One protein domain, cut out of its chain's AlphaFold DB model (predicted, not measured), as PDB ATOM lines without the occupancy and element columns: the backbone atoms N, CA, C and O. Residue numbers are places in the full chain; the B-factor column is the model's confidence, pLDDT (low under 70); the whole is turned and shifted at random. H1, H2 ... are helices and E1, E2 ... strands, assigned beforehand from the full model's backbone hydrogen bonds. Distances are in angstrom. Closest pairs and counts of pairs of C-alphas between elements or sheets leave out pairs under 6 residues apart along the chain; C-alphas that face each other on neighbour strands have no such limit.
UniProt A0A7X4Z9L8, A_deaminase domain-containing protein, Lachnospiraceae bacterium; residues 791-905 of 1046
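What this domain is: This is residues 791 to 905 of the 1046 residues of the protein "A_deaminase domain-containing protein" of Lachnospiraceae bacterium (UniProt A0A7X4Z9L8). What is the main picture? H4 lies in the middle, with H2 packed steeply across it, short H3 packed on it and long H1 just reaching it from another side; H5 turns off from H4, and residues 900 to 905, with E1 in 900 to 904, stick out as a tail. What is it made of? The printed part has 115 residues, under half of them in named elements, and along it come H1, H2, H3, H4, H5 and E1, mostly helix. How large is it? It is compact, with a radius of gyration of the C-alphas of 15.5 A and spans of 48 by 39 by 23 A.

Where its parts are: Where does the first helix run? H1, residues 798 to 813, begins at C-alpha 798 (153.393, 170.891, 144.243) and is 22.2 A long. What follows? H2 is residues 828 to 839, 18.5 A; H3 is 842 to 845; H4 is 878 to 889, 15.6 A; H5 is 891 to 897. E1, residues 900 to 904, is 13.5 A long and ends at C-alpha 904 (129.476, 195.532, 143.321).

How they stand to each other: What touches the hub, H4? H2 touches residues 879 to 884 of H4 alone, the same way at a steep tilt of 57 degrees, with closest C-alphas Ala 834 and Ala 880, 4.2 A. H3 touches H4, closest C-alphas Tyr 845 and Tyr 885, 5.8 A. Residues 801 to 808 of H1 only just touch residues 878 to 882 of H4, with 3 pairs of C-alphas within 8 A, the closest Tyr 805 and Pro 878, 6.9 A. And the rest? H4 and H5 touch only at the corner, about perpendicular at 90 degrees, closest C-alphas Tyr 887 and Val 893, 6.4 A; E1 pairs with no named strand. Are the helix backbones complete? Each O i to N i+4 pair is within hydrogen-bond range in H1, H4 and H5, but 6 of 8 in H2; H3 is too short for such a pair.

The domain as a whole: Which links are long? H1 to H2, 14 residues, and H3 to H4, 32 residues, where 854 to 859 stand free; the printed part has no cut. Where is confidence low? pLDDT is under 70 in residues 814 to 821 and 853 to 860.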
ATOM      1  N   ILE A 791     142.270 181.079 140.735       96.19
ATOM      2  CA  ILE A 791     143.055 181.242 139.503       96.19
ATOM      3  C   ILE A 791     144.347 180.424 139.568       96.19
ATOM      4  O   ILE A 791     144.649 179.679 138.640       96.19
ATOM      5  N   TYR A 792     145.097 180.538 140.663       96.25
ATOM      6  CA  TYR A 792     146.447 179.992 140.784       96.25
ATOM      7  C   TYR A 792     146.472 178.669 141.552       96.25
ATOM      8  O   TYR A 792     146.869 177.664 140.970       96.25
ATOM      9  N   ARG A 793     146.008 178.608 142.813       93.31
ATOM     10  CA  ARG A 793     146.204 177.400 143.659       93.31
ATOM     11  C   ARG A 793     145.631 176.123 143.046       93.31
ATOM     12  O   ARG A 793     146.254 175.075 143.145       93.31
ATOM     13  N   ARG A 794     144.467 176.200 142.393       93.00
ATOM     14  CA  ARG A 794     143.843 175.048 141.710       93.00
ATOM     15  C   ARG A 794     144.610 174.558 140.482       93.00
ATOM     16  O   ARG A 794     144.407 173.422 140.074       93.00
ATOM     17  N   ASN A 795     145.454 175.410 139.907       92.44
ATOM     18  CA  ASN A 795     146.244 175.130 138.712       92.44
ATOM     19  C   ASN A 795     147.737 174.925 139.029       92.44
ATOM     20  O   ASN A 795     148.526 174.739 138.108       92.44
ATOM     21  N   MET A 796     148.129 174.965 140.306       92.75
ATOM     22  CA  MET A 796     149.498 174.737 140.771       92.75
ATOM     23  C   MET A 796     149.711 173.272 141.152       92.75
ATOM     24  O   MET A 796     148.946 172.707 141.933       92.75
ATOM     25  N   SER A 797     150.797 172.676 140.659       89.56
ATOM     26  CA  SER A 797     151.262 171.356 141.091       89.56
ATOM     27  C   SER A 797     152.412 171.501 142.085       89.56
ATOM     28  O   SER A 797     153.424 172.129 141.784       89.56
ATOM     29  N   GLN A 798     152.297 170.882 143.264       87.56
ATOM     30  CA  GLN A 798     153.393 170.891 144.243       87.56
ATOM     31  C   GLN A 798     154.655 170.209 143.693       87.56
ATOM     32  O   GLN A 798     155.767 170.609 144.035       87.56
ATOM     33  N   THR A 799     154.492 169.205 142.828       87.69
ATOM     34  CA  THR A 799     155.606 168.537 142.146       87.69
ATOM     35  C   THR A 799     156.329 169.505 141.212       87.69
ATOM     36  O   THR A 799     157.541 169.647 141.329       87.69
ATOM     37  N   GLU A 800     155.589 170.240 140.374       88.56
ATOM     38  CA  GLU A 800     156.147 171.242 139.448       88.56
ATOM     39  C   GLU A 800     156.886 172.354 140.207       88.56
ATOM     40  O   GLU A 800     158.019 172.696 139.872       88.56
ATOM     41  N   ILE A 801     156.283 172.865 141.288       88.56
ATOM     42  CA  ILE A 801     156.903 173.869 142.166       88.56
ATOM     43  C   ILE A 801     158.241 173.358 142.710       88.56
ATOM     44  O   ILE A 801     159.252 174.060 142.644       88.56
ATOM     45  N   ASN A 802     158.260 172.133 143.243       88.19
ATOM     46  CA  ASN A 802     159.465 171.548 143.825       88.19
ATOM     47  C   ASN A 802     160.557 171.338 142.766       88.19
ATOM     48  O   ASN A 802     161.723 171.610 143.044       88.19
ATOM     49  N   GLU A 803     160.197 170.871 141.569       88.56
ATOM     50  CA  GLU A 803     161.131 170.651 140.459       88.56
ATOM     51  C   GLU A 803     161.781 171.960 139.999       88.56
ATOM     52  O   GLU A 803     163.010 172.072 140.025       88.56
ATOM     53  N   ILE A 804     160.975 172.978 139.686       89.44
ATOM     54  CA  ILE A 804     161.452 174.305 139.261       89.44
ATOM     55  C   ILE A 804     162.328 174.940 140.346       89.44
ATOM     56  O   ILE A 804     163.396 175.486 140.055       89.44
ATOM     57  N   TYR A 805     161.919 174.842 141.614       87.50
ATOM     58  CA  TYR A 805     162.690 175.389 142.727       87.50
ATOM     59  C   TYR A 805     164.047 174.689 142.890       87.50
ATOM     60  O   TYR A 805     165.069 175.348 143.096       87.50
ATOM     61  N   GLN A 806     164.092 173.363 142.741       85.12
ATOM     62  CA  GLN A 806     165.346 172.606 142.775       85.12
ATOM     63  C   GLN A 806     166.272 172.966 141.610       85.12
ATOM     64  O   GLN A 806     167.485 173.093 141.803       85.12
ATOM     65  N   GLU A 807     165.736 173.165 140.405       87.19
ATOM     66  CA  GLU A 807     166.527 173.645 139.269       87.19
ATOM     67  C   GLU A 807     167.106 175.042 139.507       87.19
ATOM     68  O   GLU A 807     168.301 175.267 139.274       87.19
ATOM     69  N   PHE A 808     166.299 175.957 140.044       87.00
ATOM     70  CA  PHE A 808     166.745 177.291 140.431       87.00
ATOM     71  C   PHE A 808     167.900 177.236 141.447       87.00
ATOM     72  O   PHE A 808     168.932 177.882 141.241       87.00
ATOM     73  N   LEU A 809     167.781 176.423 142.506       85.25
ATOM     74  CA  LEU A 809     168.838 176.258 143.512       85.25
ATOM     75  C   LEU A 809     170.131 175.694 142.910       85.25
ATOM     76  O   LEU A 809     171.216 176.212 143.194       85.25
ATOM     77  N   LYS A 810     170.028 174.676 142.043       83.12
ATOM     78  CA  LYS A 810     171.182 174.098 141.331       83.12
ATOM     79  C   LYS A 810     171.919 175.150 140.506       83.12
ATOM     80  O   LYS A 810     173.152 175.164 140.506       83.12
ATOM     81  N   LYS A 811     171.177 176.030 139.826       81.50
ATOM     82  CA  LYS A 811     171.741 177.131 139.038       81.50
ATOM     83  C   LYS A 811     172.423 178.171 139.930       81.50
ATOM     84  O   LYS A 811     173.550 178.562 139.633       81.50
ATOM     85  N   LYS A 812     171.759 178.610 141.003       78.31
ATOM     86  CA  LYS A 812     172.238 179.704 141.862       78.31
ATOM     87  C   LYS A 812     173.468 179.326 142.693       78.31
ATOM     88  O   LYS A 812     174.378 180.140 142.820       78.31
ATOM     89  N   TYR A 813     173.525 178.100 143.221       76.69
ATOM     90  CA  TYR A 813     174.542 177.706 144.208       76.69
ATOM     91  C   TYR A 813     175.604 176.710 143.711       76.69
ATOM     92  O   TYR A 813     176.482 176.377 144.493       76.69
ATOM     93  N   LYS A 814     175.567 176.266 142.440       61.16
ATOM     94  CA  LYS A 814     176.520 175.316 141.808       61.16
ATOM     95  C   LYS A 814     176.862 174.086 142.682       61.16
ATOM     96  O   LYS A 814     177.822 174.116 143.433       61.16
ATOM     97  N   LYS A 815     176.113 172.986 142.482       53.91
ATOM     98  CA  LYS A 815     176.356 171.603 142.979       53.91
ATOM     99  C   LYS A 815     176.940 171.512 144.405       53.91
ATOM    100  O   LYS A 815     178.141 171.349 144.544       53.91
ATOM    101  N   ASP A 816     176.067 171.626 145.410       53.91
ATOM    102  CA  ASP A 816     176.072 170.864 146.684       53.91
ATOM    103  C   ASP A 816     175.160 171.567 147.705       53.91
ATOM    104  O   ASP A 816     175.598 172.130 148.706       53.91
ATOM    105  N   TYR A 817     173.853 171.590 147.427       52.19
ATOM    106  CA  TYR A 817     172.872 172.182 148.338       52.19
ATOM    107  C   TYR A 817     171.712 171.212 148.582       52.19
ATOM    108  O   TYR A 817     170.651 171.307 147.973       52.19
ATOM    109  N   GLU A 818     171.925 170.258 149.488       53.81
ATOM    110  CA  GLU A 818     170.858 169.465 150.103       53.81
ATOM    111  C   GLU A 818     170.328 170.229 151.326       53.81
ATOM    112  O   GLU A 818     170.820 170.089 152.445       53.81
ATOM    113  N   LYS A 819     169.335 171.099 151.126       57.50
ATOM    114  CA  LYS A 819     168.541 171.657 152.232       57.50
ATOM    115  C   LYS A 819     167.059 171.438 151.978       57.50
ATOM    116  O   LYS A 819     166.606 171.479 150.835       57.50
ATOM    117  N   ASN A 820     166.331 171.231 153.076       57.75
ATOM    118  CA  ASN A 820     164.877 171.098 153.129       57.75
ATOM    119  C   ASN A 820     164.199 172.112 152.200       57.75
ATOM    120  O   ASN A 820     164.449 173.315 152.312       57.75
ATOM    121  N   ILE A 821     163.343 171.623 151.297       63.22
ATOM    122  CA  ILE A 821     162.513 172.466 150.434       63.22
ATOM    123  C   ILE A 821     161.650 173.334 151.350       63.22
ATOM    124  O   ILE A 821     160.752 172.836 152.029       63.22
ATOM    125  N   ARG A 822     161.959 174.632 151.412       76.06
ATOM    126  CA  ARG A 822     161.102 175.606 152.085       76.06
ATOM    127  C   ARG A 822     159.790 175.689 151.310       76.06
ATOM    128  O   ARG A 822     159.801 175.741 150.084       76.06
ATOM    129  N   GLN A 823     158.675 175.754 152.030       79.31
ATOM    130  CA  GLN A 823     157.390 176.064 151.422       79.31
ATOM    131  C   GLN A 823     157.413 177.490 150.854       79.31
ATOM    132  O   GLN A 823     157.677 178.448 151.586       79.31
ATOM    133  N   MET A 824     157.165 177.606 149.550       84.75
ATOM    134  CA  MET A 824     157.078 178.888 148.852       84.75
ATOM    135  C   MET A 824     155.850 179.665 149.331       84.75
ATOM    136  O   MET A 824     154.762 179.101 149.465       84.75
ATOM    137  N   ASP A 825     156.044 180.953 149.604       88.81
ATOM    138  CA  ASP A 825     154.992 181.858 150.062       88.81
ATOM    139  C   ASP A 825     154.429 182.661 148.884       88.81
ATOM    140  O   ASP A 825     155.102 183.520 148.317       88.81
ATOM    141  N   PHE A 826     153.175 182.408 148.526       94.00
ATOM    142  CA  PHE A 826     152.481 183.131 147.459       94.00
ATOM    143  C   PHE A 826     151.504 184.181 148.006       94.00
ATOM    144  O   PHE A 826     150.426 184.378 147.444       94.00
ATOM    145  N   GLY A 827     151.850 184.834 149.119       94.62
ATOM    146  CA  GLY A 827     151.101 185.963 149.660       94.62
ATOM    147  C   GLY A 827     151.060 187.185 148.731       94.62
ATOM    148  O   GLY A 827     151.798 187.287 147.744       94.62
ATOM    149  N   ILE A 828     150.204 188.147 149.084       96.38
ATOM    150  CA  ILE A 828     149.884 189.335 148.276       96.38
ATOM    151  C   ILE A 828     151.119 190.148 147.842       96.38
ATOM    152  O   ILE A 828     151.184 190.635 146.713       96.38
ATOM    153  N   PHE A 829     152.144 190.242 148.696       94.19
ATOM    154  CA  PHE A 829     153.387 190.960 148.394       94.19
ATOM    155  C   PHE A 829     154.215 190.281 147.294       94.19
ATOM    156  O   PHE A 829     154.692 190.956 146.383       94.19
ATOM    157  N   ASN A 830     154.344 188.951 147.329       94.50
ATOM    158  CA  ASN A 830     155.078 188.206 146.301       94.50
ATOM    159  C   ASN A 830     154.318 188.182 144.972       94.50
ATOM    160  O   ASN A 830     154.940 188.231 143.910       94.50
ATOM    161  N   TYR A 831     152.983 188.199 145.016       97.00
ATOM    162  CA  TYR A 831     152.167 188.424 143.823       97.00
ATOM    163  C   TYR A 831     152.403 189.809 143.221       97.00
ATOM    164  O   TYR A 831     152.587 189.932 142.010       97.00
ATOM    165  N   TYR A 832     152.453 190.854 144.049       95.88
ATOM    166  CA  TYR A 832     152.786 192.191 143.570       95.88
ATOM    167  C   TYR A 832     154.186 192.241 142.944       95.88
ATOM    168  O   TYR A 832     154.353 192.819 141.872       95.88
ATOM    169  N   TYR A 833     155.184 191.580 143.538       94.56
ATOM    170  CA  TYR A 833     156.508 191.460 142.918       94.56
ATOM    171  C   TYR A 833     156.453 190.735 141.571       94.56
ATOM    172  O   TYR A 833     157.066 191.208 140.617       94.56
ATOM    173  N   ALA A 834     155.661 189.665 141.445       96.00
ATOM    174  CA  ALA A 834     155.426 189.002 140.161       96.00
ATOM    175  C   ALA A 834     154.777 189.937 139.128       96.00
ATOM    176  O   ALA A 834     155.126 189.896 137.950       96.00
ATOM    177  N   TRP A 835     153.860 190.811 139.556       95.88
ATOM    178  CA  TRP A 835     153.301 191.861 138.704       95.88
ATOM    179  C   TRP A 835     154.372 192.868 138.253       95.88
ATOM    180  O   TRP A 835     154.405 193.221 137.078       95.88
ATOM    181  N   GLN A 836     155.308 193.268 139.124       94.44
ATOM    182  CA  GLN A 836     156.410 194.161 138.731       94.44
ATOM    183  C   GLN A 836     157.320 193.536 137.656       94.44
ATOM    184  O   GLN A 836     157.828 194.265 136.801       94.44
ATOM    185  N   LEU A 837     157.505 192.207 137.673       94.94
ATOM    186  CA  LEU A 837     158.292 191.477 136.667       94.94
ATOM    187  C   LEU A 837     157.659 191.492 135.270       94.94
ATOM    188  O   LEU A 837     158.363 191.263 134.291       94.94
ATOM    189  N   ARG A 838     156.368 191.826 135.140       94.94
ATOM    190  CA  ARG A 838     155.676 191.869 133.841       94.94
ATOM    191  C   ARG A 838     156.248 192.900 132.866       94.94
ATOM    192  O   ARG A 838     155.999 192.805 131.669       94.94
ATOM    193  N   GLY A 839     157.045 193.857 133.346       92.62
ATOM    194  CA  GLY A 839     157.801 194.772 132.488       92.62
ATOM    195  C   GLY A 839     158.988 194.134 131.748       92.62
ATOM    196  O   GLY A 839     159.513 194.751 130.814       92.62
ATOM    197  N   ASP A 840     159.418 192.937 132.146       93.50
ATOM    198  CA  ASP A 840     160.472 192.174 131.480       93.50
ATOM    199  C   ASP A 840     159.903 191.295 130.355       93.50
ATOM    200  O   ASP A 840     158.694 191.133 130.189       93.50
ATOM    201  N   ASP A 841     160.787 190.748 129.528       92.31
ATOM    202  CA  ASP A 841     160.410 189.784 128.510       92.31
ATOM    203  C   ASP A 841     160.087 188.424 129.158       92.31
ATOM    204  O   ASP A 841     160.923 187.870 129.882       92.31
ATOM    205  N   PRO A 842     158.902 187.845 128.894       94.25
ATOM    206  CA  PRO A 842     158.492 186.593 129.519       94.25
ATOM    207  C   PRO A 842     159.365 185.393 129.135       94.25
ATOM    208  O   PRO A 842     159.410 184.426 129.895       94.25
ATOM    209  N   GLU A 843     160.079 185.424 128.002       91.31
ATOM    210  CA  GLU A 843     160.999 184.340 127.622       91.31
ATOM    211  C   GLU A 843     162.160 184.203 128.627       91.31
ATOM    212  O   GLU A 843     162.662 183.104 128.839       91.31
ATOM    213  N   SER A 844     162.526 185.272 129.349       90.88
ATOM    214  CA  SER A 844     163.513 185.200 130.439       90.88
ATOM    215  C   SER A 844     163.030 184.408 131.664       90.88
ATOM    216  O   SER A 844     163.818 184.171 132.578       90.88
ATOM    217  N   TYR A 845     161.760 183.995 131.699       93.19
ATOM    218  CA  TYR A 845     161.122 183.295 132.819       93.19
ATOM    219  C   TYR A 845     160.427 181.993 132.394       93.19
ATOM    220  O   TYR A 845     159.731 181.377 133.199       93.19
ATOM    221  N   GLU A 846     160.632 181.533 131.154       91.69
ATOM    222  CA  GLU A 846     159.981 180.335 130.589       91.69
ATOM    223  C   GLU A 846     160.225 179.047 131.397       91.69
ATOM    224  O   GLU A 846     159.465 178.092 131.288       91.69
ATOM    225  N   ARG A 847     161.279 179.024 132.224       90.31
ATOM    226  CA  ARG A 847     161.673 177.883 133.069       90.31
ATOM    227  C   ARG A 847     161.110 177.945 134.492       90.31
ATOM    228  O   ARG A 847     161.515 177.156 135.337       90.31
ATOM    229  N   GLY A 848     160.263 178.930 134.802       90.88
ATOM    230  CA  GLY A 848     159.752 179.159 136.158       90.88
ATOM    231  C   GLY A 848     160.687 179.942 137.088       90.88
ATOM    232  O   GLY A 848     160.308 180.267 138.209       90.88
ATOM    233  N   TYR A 849     161.891 180.289 136.628       91.50
ATOM    234  CA  TYR A 849     162.855 181.148 137.317       91.50
ATOM    235  C   TYR A 849     163.581 182.046 136.309       91.50
ATOM    236  O   TYR A 849     163.629 181.741 135.118       91.50
ATOM    237  N   PHE A 850     164.186 183.139 136.784       90.62
ATOM    238  CA  PHE A 850     164.894 184.075 135.912       90.62
ATOM    239  C   PHE A 850     166.135 183.446 135.254       90.62
ATOM    240  O   PHE A 850     167.054 182.929 135.912       90.62
ATOM    241  N   TYR A 851     166.185 183.520 133.926       85.62
ATOM    242  CA  TYR A 851     167.293 183.070 133.103       85.62
ATOM    243  C   TYR A 851     167.842 184.199 132.229       85.62
ATOM    244  O   TYR A 851     167.310 184.515 131.171       85.62
ATOM    245  N   GLU A 852     168.952 184.784 132.687       72.12
ATOM    246  CA  GLU A 852     169.745 185.738 131.916       72.12
ATOM    247  C   GLU A 852     170.550 185.010 130.831       72.12
ATOM    248  O   GLU A 852     171.318 184.086 131.119       72.12
ATOM    249  N   ASN A 853     170.360 185.416 129.577       66.00
ATOM    250  CA  ASN A 853     171.144 184.927 128.450       66.00
ATOM    251  C   ASN A 853     172.334 185.885 128.280       66.00
ATOM    252  O   ASN A 853     172.111 187.059 128.034       66.00
ATOM    253  N   TYR A 854     173.583 185.442 128.461       51.66
ATOM    254  CA  TYR A 854     174.756 186.343 128.532       51.66
ATOM    255  C   TYR A 854     175.363 186.734 127.169       51.66
ATOM    256  O   TYR A 854     176.292 187.537 127.118       51.66
ATOM    257  N   TYR A 855     174.861 186.187 126.059       50.53
ATOM    258  CA  TYR A 855     175.370 186.448 124.706       50.53
ATOM    259  C   TYR A 855     174.493 187.466 123.964       50.53
ATOM    260  O   TYR A 855     173.951 187.149 122.910       50.53
ATOM    261  N   LEU A 856     174.315 188.661 124.534       52.75
ATOM    262  CA  LEU A 856     173.354 189.641 124.022       52.75
ATOM    263  C   LEU A 856     173.980 190.598 123.001       52.75
ATOM    264  O   LEU A 856     175.025 191.201 123.250       52.75
ATOM    265  N   GLY A 857     173.316 190.783 121.859       58.66
ATOM    266  CA  GLY A 857     173.534 191.963 121.014       58.66
ATOM    267  C   GLY A 857     172.895 193.220 121.631       58.66
ATOM    268  O   GLY A 857     172.031 193.106 122.497       58.66
ATOM    269  N   ARG A 858     173.228 194.427 121.131       60.06
ATOM    270  CA  ARG A 858     172.648 195.721 121.594       60.06
ATOM    271  C   ARG A 858     171.111 195.743 121.680       60.06
ATOM    272  O   ARG A 858     170.543 196.561 122.391       60.06
ATOM    273  N   GLN A 859     170.433 194.904 120.900       59.06
ATOM    274  CA  GLN A 859     168.972 194.819 120.853       59.06
ATOM    275  C   GLN A 859     168.396 194.052 122.049       59.06
ATOM    276  O   GLN A 859     167.343 194.415 122.568       59.06
ATOM    277  N   GLU A 860     169.097 193.022 122.524       66.75
ATOM    278  CA  GLU A 860     168.586 192.144 123.575       66.75
ATOM    279  C   GLU A 860     168.792 192.729 124.989       66.75
ATOM    280  O   GLU A 860     168.167 192.269 125.943       66.75
ATOM    281  N   GLU A 861     169.564 193.819 125.110       75.25
ATOM    282  CA  GLU A 861     169.736 194.614 126.340       75.25
ATOM    283  C   GLU A 861     168.409 195.169 126.890       75.25
ATOM    284  O   GLU A 861     168.263 195.371 128.093       75.25
ATOM    285  N   PHE A 862     167.408 195.387 126.029       84.12
ATOM    286  CA  PHE A 862     166.127 195.990 126.418       84.12
ATOM    287  C   PHE A 862     165.033 194.973 126.752       84.12
ATOM    288  O   PHE A 862     163.914 195.374 127.093       84.12
ATOM    289  N   ARG A 863     165.331 193.667 126.701       87.31
ATOM    290  CA  ARG A 863     164.386 192.608 127.101       87.31
ATOM    291  C   ARG A 863     164.098 192.642 128.601       87.31
ATOM    292  O   ARG A 863     162.966 192.408 129.000       87.31
ATOM    293  N   VAL A 864     165.069 193.047 129.416       89.19
ATOM    294  CA  VAL A 864     164.929 193.194 130.871       89.19
ATOM    295  C   VAL A 864     164.952 194.678 131.251       89.19
ATOM    296  O   VAL A 864     165.785 195.444 130.767       89.19
ATOM    297  N   ASN A 865     164.032 195.124 132.108       89.62
ATOM    298  CA  ASN A 865     163.931 196.518 132.535       89.62
ATOM    299  C   ASN A 865     164.785 196.812 133.779       89.62
ATOM    300  O   ASN A 865     164.285 196.889 134.908       89.62
ATOM    301  N   PHE A 866     166.082 197.019 133.569       85.06
ATOM    302  CA  PHE A 866     167.012 197.398 134.638       85.06
ATOM    303  C   PHE A 866     166.815 198.831 135.165       85.06
ATOM    304  O   PHE A 866     167.316 199.164 136.236       85.06
ATOM    305  N   HIS A 867     166.086 199.687 134.440       84.06
ATOM    306  CA  HIS A 867     165.857 201.074 134.853       84.06
ATOM    307  C   HIS A 867     164.824 201.176 135.985       84.06
ATOM    308  O   HIS A 867     165.060 201.871 136.975       84.06
ATOM    309  N   TYR A 868     163.699 200.463 135.848       83.50
ATOM    310  CA  TYR A 868     162.624 200.430 136.842       83.50
ATOM    311  C   TYR A 868     162.974 199.534 138.039       83.50
ATOM    312  O   TYR A 868     163.076 200.005 139.174       83.50
ATOM    313  N   LEU A 869     163.210 198.242 137.798       82.56
ATOM    314  CA  LEU A 869     163.598 197.289 138.838       82.56
ATOM    315  C   LEU A 869     165.124 197.258 138.959       82.56
ATOM    316  O   LEU A 869     165.778 196.364 138.425       82.56
ATOM    317  N   LYS A 870     165.686 198.249 139.658       75.25
ATOM    318  CA  LYS A 870     167.140 198.355 139.885       75.25
ATOM    319  C   LYS A 870     167.688 197.245 140.782       75.25
ATOM    320  O   LYS A 870     168.828 196.825 140.618       75.25
ATOM    321  N   ASP A 871     166.879 196.783 141.735       79.19
ATOM    322  CA  ASP A 871     167.249 195.677 142.612       79.19
ATOM    323  C   ASP A 871     167.132 194.346 141.864       79.19
ATOM    324  O   ASP A 871     166.039 193.809 141.660       79.19
ATOM    325  N   PHE A 872     168.284 193.816 141.457       80.25
ATOM    326  CA  PHE A 872     168.383 192.540 140.762       80.25
ATOM    327  C   PHE A 872     167.837 191.370 141.597       80.25
ATOM    328  O   PHE A 872     167.290 190.423 141.030       80.25
ATOM    329  N   GLN A 873     167.897 191.444 142.934       82.31
ATOM    330  CA  GLN A 873     167.465 190.349 143.809       82.31
ATOM    331  C   GLN A 873     165.975 190.034 143.663       82.31
ATOM    332  O   GLN A 873     165.585 188.877 143.801       82.31
ATOM    333  N   LYS A 874     165.149 191.026 143.305       82.25
ATOM    334  CA  LYS A 874     163.712 190.830 143.053       82.25
ATOM    335  C   LYS A 874     163.430 189.873 141.892       82.25
ATOM    336  O   LYS A 874     162.433 189.162 141.926       82.25
ATOM    337  N   ARG A 875     164.310 189.812 140.886       86.44
ATOM    338  CA  ARG A 875     164.193 188.861 139.760       86.44
ATOM    339  C   ARG A 875     164.587 187.445 140.147       86.44
ATOM    340  O   ARG A 875     164.097 186.486 139.560       86.44
ATOM    341  N   GLU A 876     165.452 187.321 141.146       85.50
ATOM    342  CA  GLU A 876     165.867 186.042 141.713       85.50
ATOM    343  C   GLU A 876     164.959 185.562 142.854       85.50
ATOM    344  O   GLU A 876     165.281 184.557 143.491       85.50
ATOM    345  N   MET A 877     163.846 186.254 143.136       90.12
ATOM    346  CA  MET A 877     162.827 185.771 144.067       90.12
ATOM    347  C   MET A 877     162.044 184.632 143.400       90.12
ATOM    348  O   MET A 877     161.308 184.884 142.439       90.12
ATOM    349  N   PRO A 878     162.186 183.384 143.877       90.06
ATOM    350  CA  PRO A 878     161.604 182.229 143.206       90.06
ATOM    351  C   PRO A 878     160.072 182.284 143.206       90.06
ATOM    352  O   PRO A 878     159.456 181.891 142.221       90.06
ATOM    353  N   GLU A 879     159.445 182.823 144.256       93.38
ATOM    354  CA  GLU A 879     157.989 182.971 144.347       93.38
ATOM    355  C   GLU A 879     157.442 183.922 143.281       93.38
ATOM    356  O   GLU A 879     156.498 183.579 142.568       93.38
ATOM    357  N   ALA A 880     158.070 185.089 143.121       94.50
ATOM    358  CA  ALA A 880     157.666 186.074 142.125       94.50
ATOM    359  C   ALA A 880     157.896 185.563 140.693       94.50
ATOM    360  O   ALA A 880     157.008 185.672 139.844       94.50
ATOM    361  N   ALA A 881     159.061 184.961 140.431       94.69
ATOM    362  CA  ALA A 881     159.398 184.406 139.123       94.69
ATOM    363  C   ALA A 881     158.464 183.250 138.726       94.69
ATOM    364  O   ALA A 881     158.001 183.206 137.585       94.69
ATOM    365  N   PHE A 882     158.115 182.372 139.672       95.06
ATOM    366  CA  PHE A 882     157.174 181.279 139.433       95.06
ATOM    367  C   PHE A 882     155.760 181.793 139.139       95.06
ATOM    368  O   PHE A 882     155.127 181.342 138.188       95.06
ATOM    369  N   LEU A 883     155.260 182.777 139.894       96.50
ATOM    370  CA  LEU A 883     153.950 183.385 139.622       96.50
ATOM    371  C   LEU A 883     153.903 184.087 138.260       96.50
ATOM    372  O   LEU A 883     152.887 184.008 137.562       96.50
ATOM    373  N   TYR A 884     154.997 184.740 137.865       96.25
ATOM    374  CA  TYR A 884     155.118 185.372 136.555       96.25
ATOM    375  C   TYR A 884     155.139 184.334 135.420       96.25
ATOM    376  O   TYR A 884     154.418 184.485 134.427       96.25
ATOM    377  N   TYR A 885     155.861 183.223 135.611       95.69
ATOM    378  CA  TYR A 885     155.796 182.058 134.730       95.69
ATOM    379  C   TYR A 885     154.367 181.514 134.624       95.69
ATOM    380  O   TYR A 885     153.854 181.382 133.519       95.69
ATOM    381  N   MET A 886     153.672 181.287 135.741       95.38
ATOM    382  CA  MET A 886     152.297 180.776 135.738       95.38
ATOM    383  C   MET A 886     151.334 181.719 135.004       95.38
ATOM    384  O   MET A 886     150.508 181.269 134.211       95.38
ATOM    385  N   TYR A 887     151.468 183.034 135.206       95.75
ATOM    386  CA  TYR A 887     150.679 184.039 134.489       95.75
ATOM    387  C   TYR A 887     150.852 183.931 132.967       95.75
ATOM    388  O   TYR A 887     149.866 184.040 132.228       95.75
ATOM    389  N   HIS A 888     152.077 183.695 132.487       94.00
ATOM    390  CA  HIS A 888     152.363 183.619 131.058       94.00
ATOM    391  C   HIS A 888     152.261 182.232 130.446       94.00
ATOM    392  O   HIS A 888     151.893 182.176 129.285       94.00
ATOM    393  N   PHE A 889     152.559 181.141 131.134       92.62
ATOM    394  CA  PHE A 889     152.777 179.832 130.509       92.62
ATOM    395  C   PHE A 889     151.870 178.729 131.065       92.62
ATOM    396  O   PHE A 889     151.904 177.613 130.563       92.62
ATOM    397  N   ASN A 890     151.008 179.016 132.047       92.62
ATOM    398  CA  ASN A 890     150.028 178.039 132.519       92.62
ATOM    399  C   ASN A 890     148.655 178.257 131.854       92.62
ATOM    400  O   ASN A 890     148.028 179.311 131.983       92.62
ATOM    401  N   GLU A 891     148.167 177.240 131.141       89.81
ATOM    402  CA  GLU A 891     146.884 177.291 130.427       89.81
ATOM    403  C   GLU A 891     145.681 177.410 131.378       89.81
ATOM    404  O   GLU A 891     144.740 178.156 131.100       89.81
ATOM    405  N   GLY A 892     145.718 176.718 132.521       92.50
ATOM    406  CA  GLY A 892     144.648 176.744 133.517       92.50
ATOM    407  C   GLY A 892     144.476 178.122 134.156       92.50
ATOM    408  O   GLY A 892     143.358 178.636 134.232       92.50
ATOM    409  N   VAL A 893     145.589 178.768 134.525       94.88
ATOM    410  CA  VAL A 893     145.614 180.154 135.028       94.88
ATOM    411  C   VAL A 893     145.021 181.118 134.002       94.88
ATOM    412  O   VAL A 893     144.197 181.960 134.354       94.88
ATOM    413  N   ARG A 894     145.382 180.978 132.719       91.94
ATOM    414  CA  ARG A 894     144.827 181.810 131.639       91.94
ATOM    415  C   ARG A 894     143.319 181.639 131.492       91.94
ATOM    416  O   ARG A 894     142.595 182.629 131.570       91.94
ATOM    417  N   LYS A 895     142.851 180.394 131.348       92.00
ATOM    418  CA  LYS A 895     141.428 180.072 131.158       92.00
ATOM    419  C   LYS A 895     140.569 180.520 132.337       92.00
ATOM    420  O   LYS A 895     139.474 181.039 132.131       92.00
ATOM    421  N   GLU A 896     141.029 180.325 133.573       95.31
ATOM    422  CA  GLU A 896     140.294 180.805 134.749       95.31
ATOM    423  C   GLU A 896     140.335 182.331 134.873       95.31
ATOM    424  O   GLU A 896     139.323 182.934 135.234       95.31
ATOM    425  N   GLY A 897     141.471 182.951 134.547       94.44
ATOM    426  CA  GLY A 897     141.661 184.397 134.601       94.44
ATOM    427  C   GLY A 897     140.820 185.184 133.589       94.44
ATOM    428  O   GLY A 897     140.362 186.280 133.907       94.44
ATOM    429  N   GLU A 898     140.573 184.625 132.401       93.06
ATOM    430  CA  GLU A 898     139.768 185.247 131.333       93.06
ATOM    431  C   GLU A 898     138.259 185.251 131.617       93.06
ATOM    432  O   GLU A 898     137.512 186.017 131.002       93.06
ATOM    433  N   LYS A 899     137.784 184.432 132.564       95.25
ATOM    434  CA  LYS A 899     136.365 184.428 132.943       95.25
ATOM    435  C   LYS A 899     135.965 185.806 133.464       95.25
ATOM    436  O   LYS A 899     136.650 186.392 134.293       95.25
ATOM    437  N   THR A 900     134.831 186.321 133.009       95.62
ATOM    438  CA  THR A 900     134.310 187.622 133.451       95.62
ATOM    439  C   THR A 900     133.423 187.464 134.684       95.62
ATOM    440  O   THR A 900     132.684 186.482 134.804       95.62
ATOM    441  N   LYS A 901     133.473 188.435 135.601       94.00
ATOM    442  CA  LYS A 901     132.586 188.515 136.771       94.00
ATOM    443  C   LYS A 901     132.053 189.940 136.934       94.00
ATOM    444  O   LYS A 901     132.784 190.898 136.706       94.00
ATOM    445  N   GLU A 902     130.790 190.064 137.342       97.12
ATOM    446  CA  GLU A 902     130.202 191.327 137.800       97.12
ATOM    447  C   GLU A 902     130.461 191.516 139.302       97.12
ATOM    448  O   GLU A 902     130.325 190.576 140.093       97.12
ATOM    449  N   ILE A 903     130.847 192.728 139.695       96.38
ATOM    450  CA  ILE A 903     131.284 193.062 141.050       96.38
ATOM    451  C   ILE A 903     130.613 194.364 141.475       96.38
ATOM    452  O   ILE A 903     130.653 195.357 140.749       96.38
ATOM    453  N   LEU A 904     129.997 194.343 142.655       97.00
ATOM    454  CA  LEU A 904     129.476 195.532 143.321       97.00
ATOM    455  C   LEU A 904     130.607 196.147 144.152       97.00
ATOM    456  O   LEU A 904     131.074 195.517 145.100       97.00
ATOM    457  N   VAL A 905     131.048 197.352 143.793       96.00
ATOM    458  CA  VAL A 905     132.097 198.066 144.532       96.00
ATOM    459  C   VAL A 905     131.499 198.831 145.712       96.00
ATOM    460  O   VAL A 905     130.407 199.391 145.622       96.00
TER     461      VAL A 905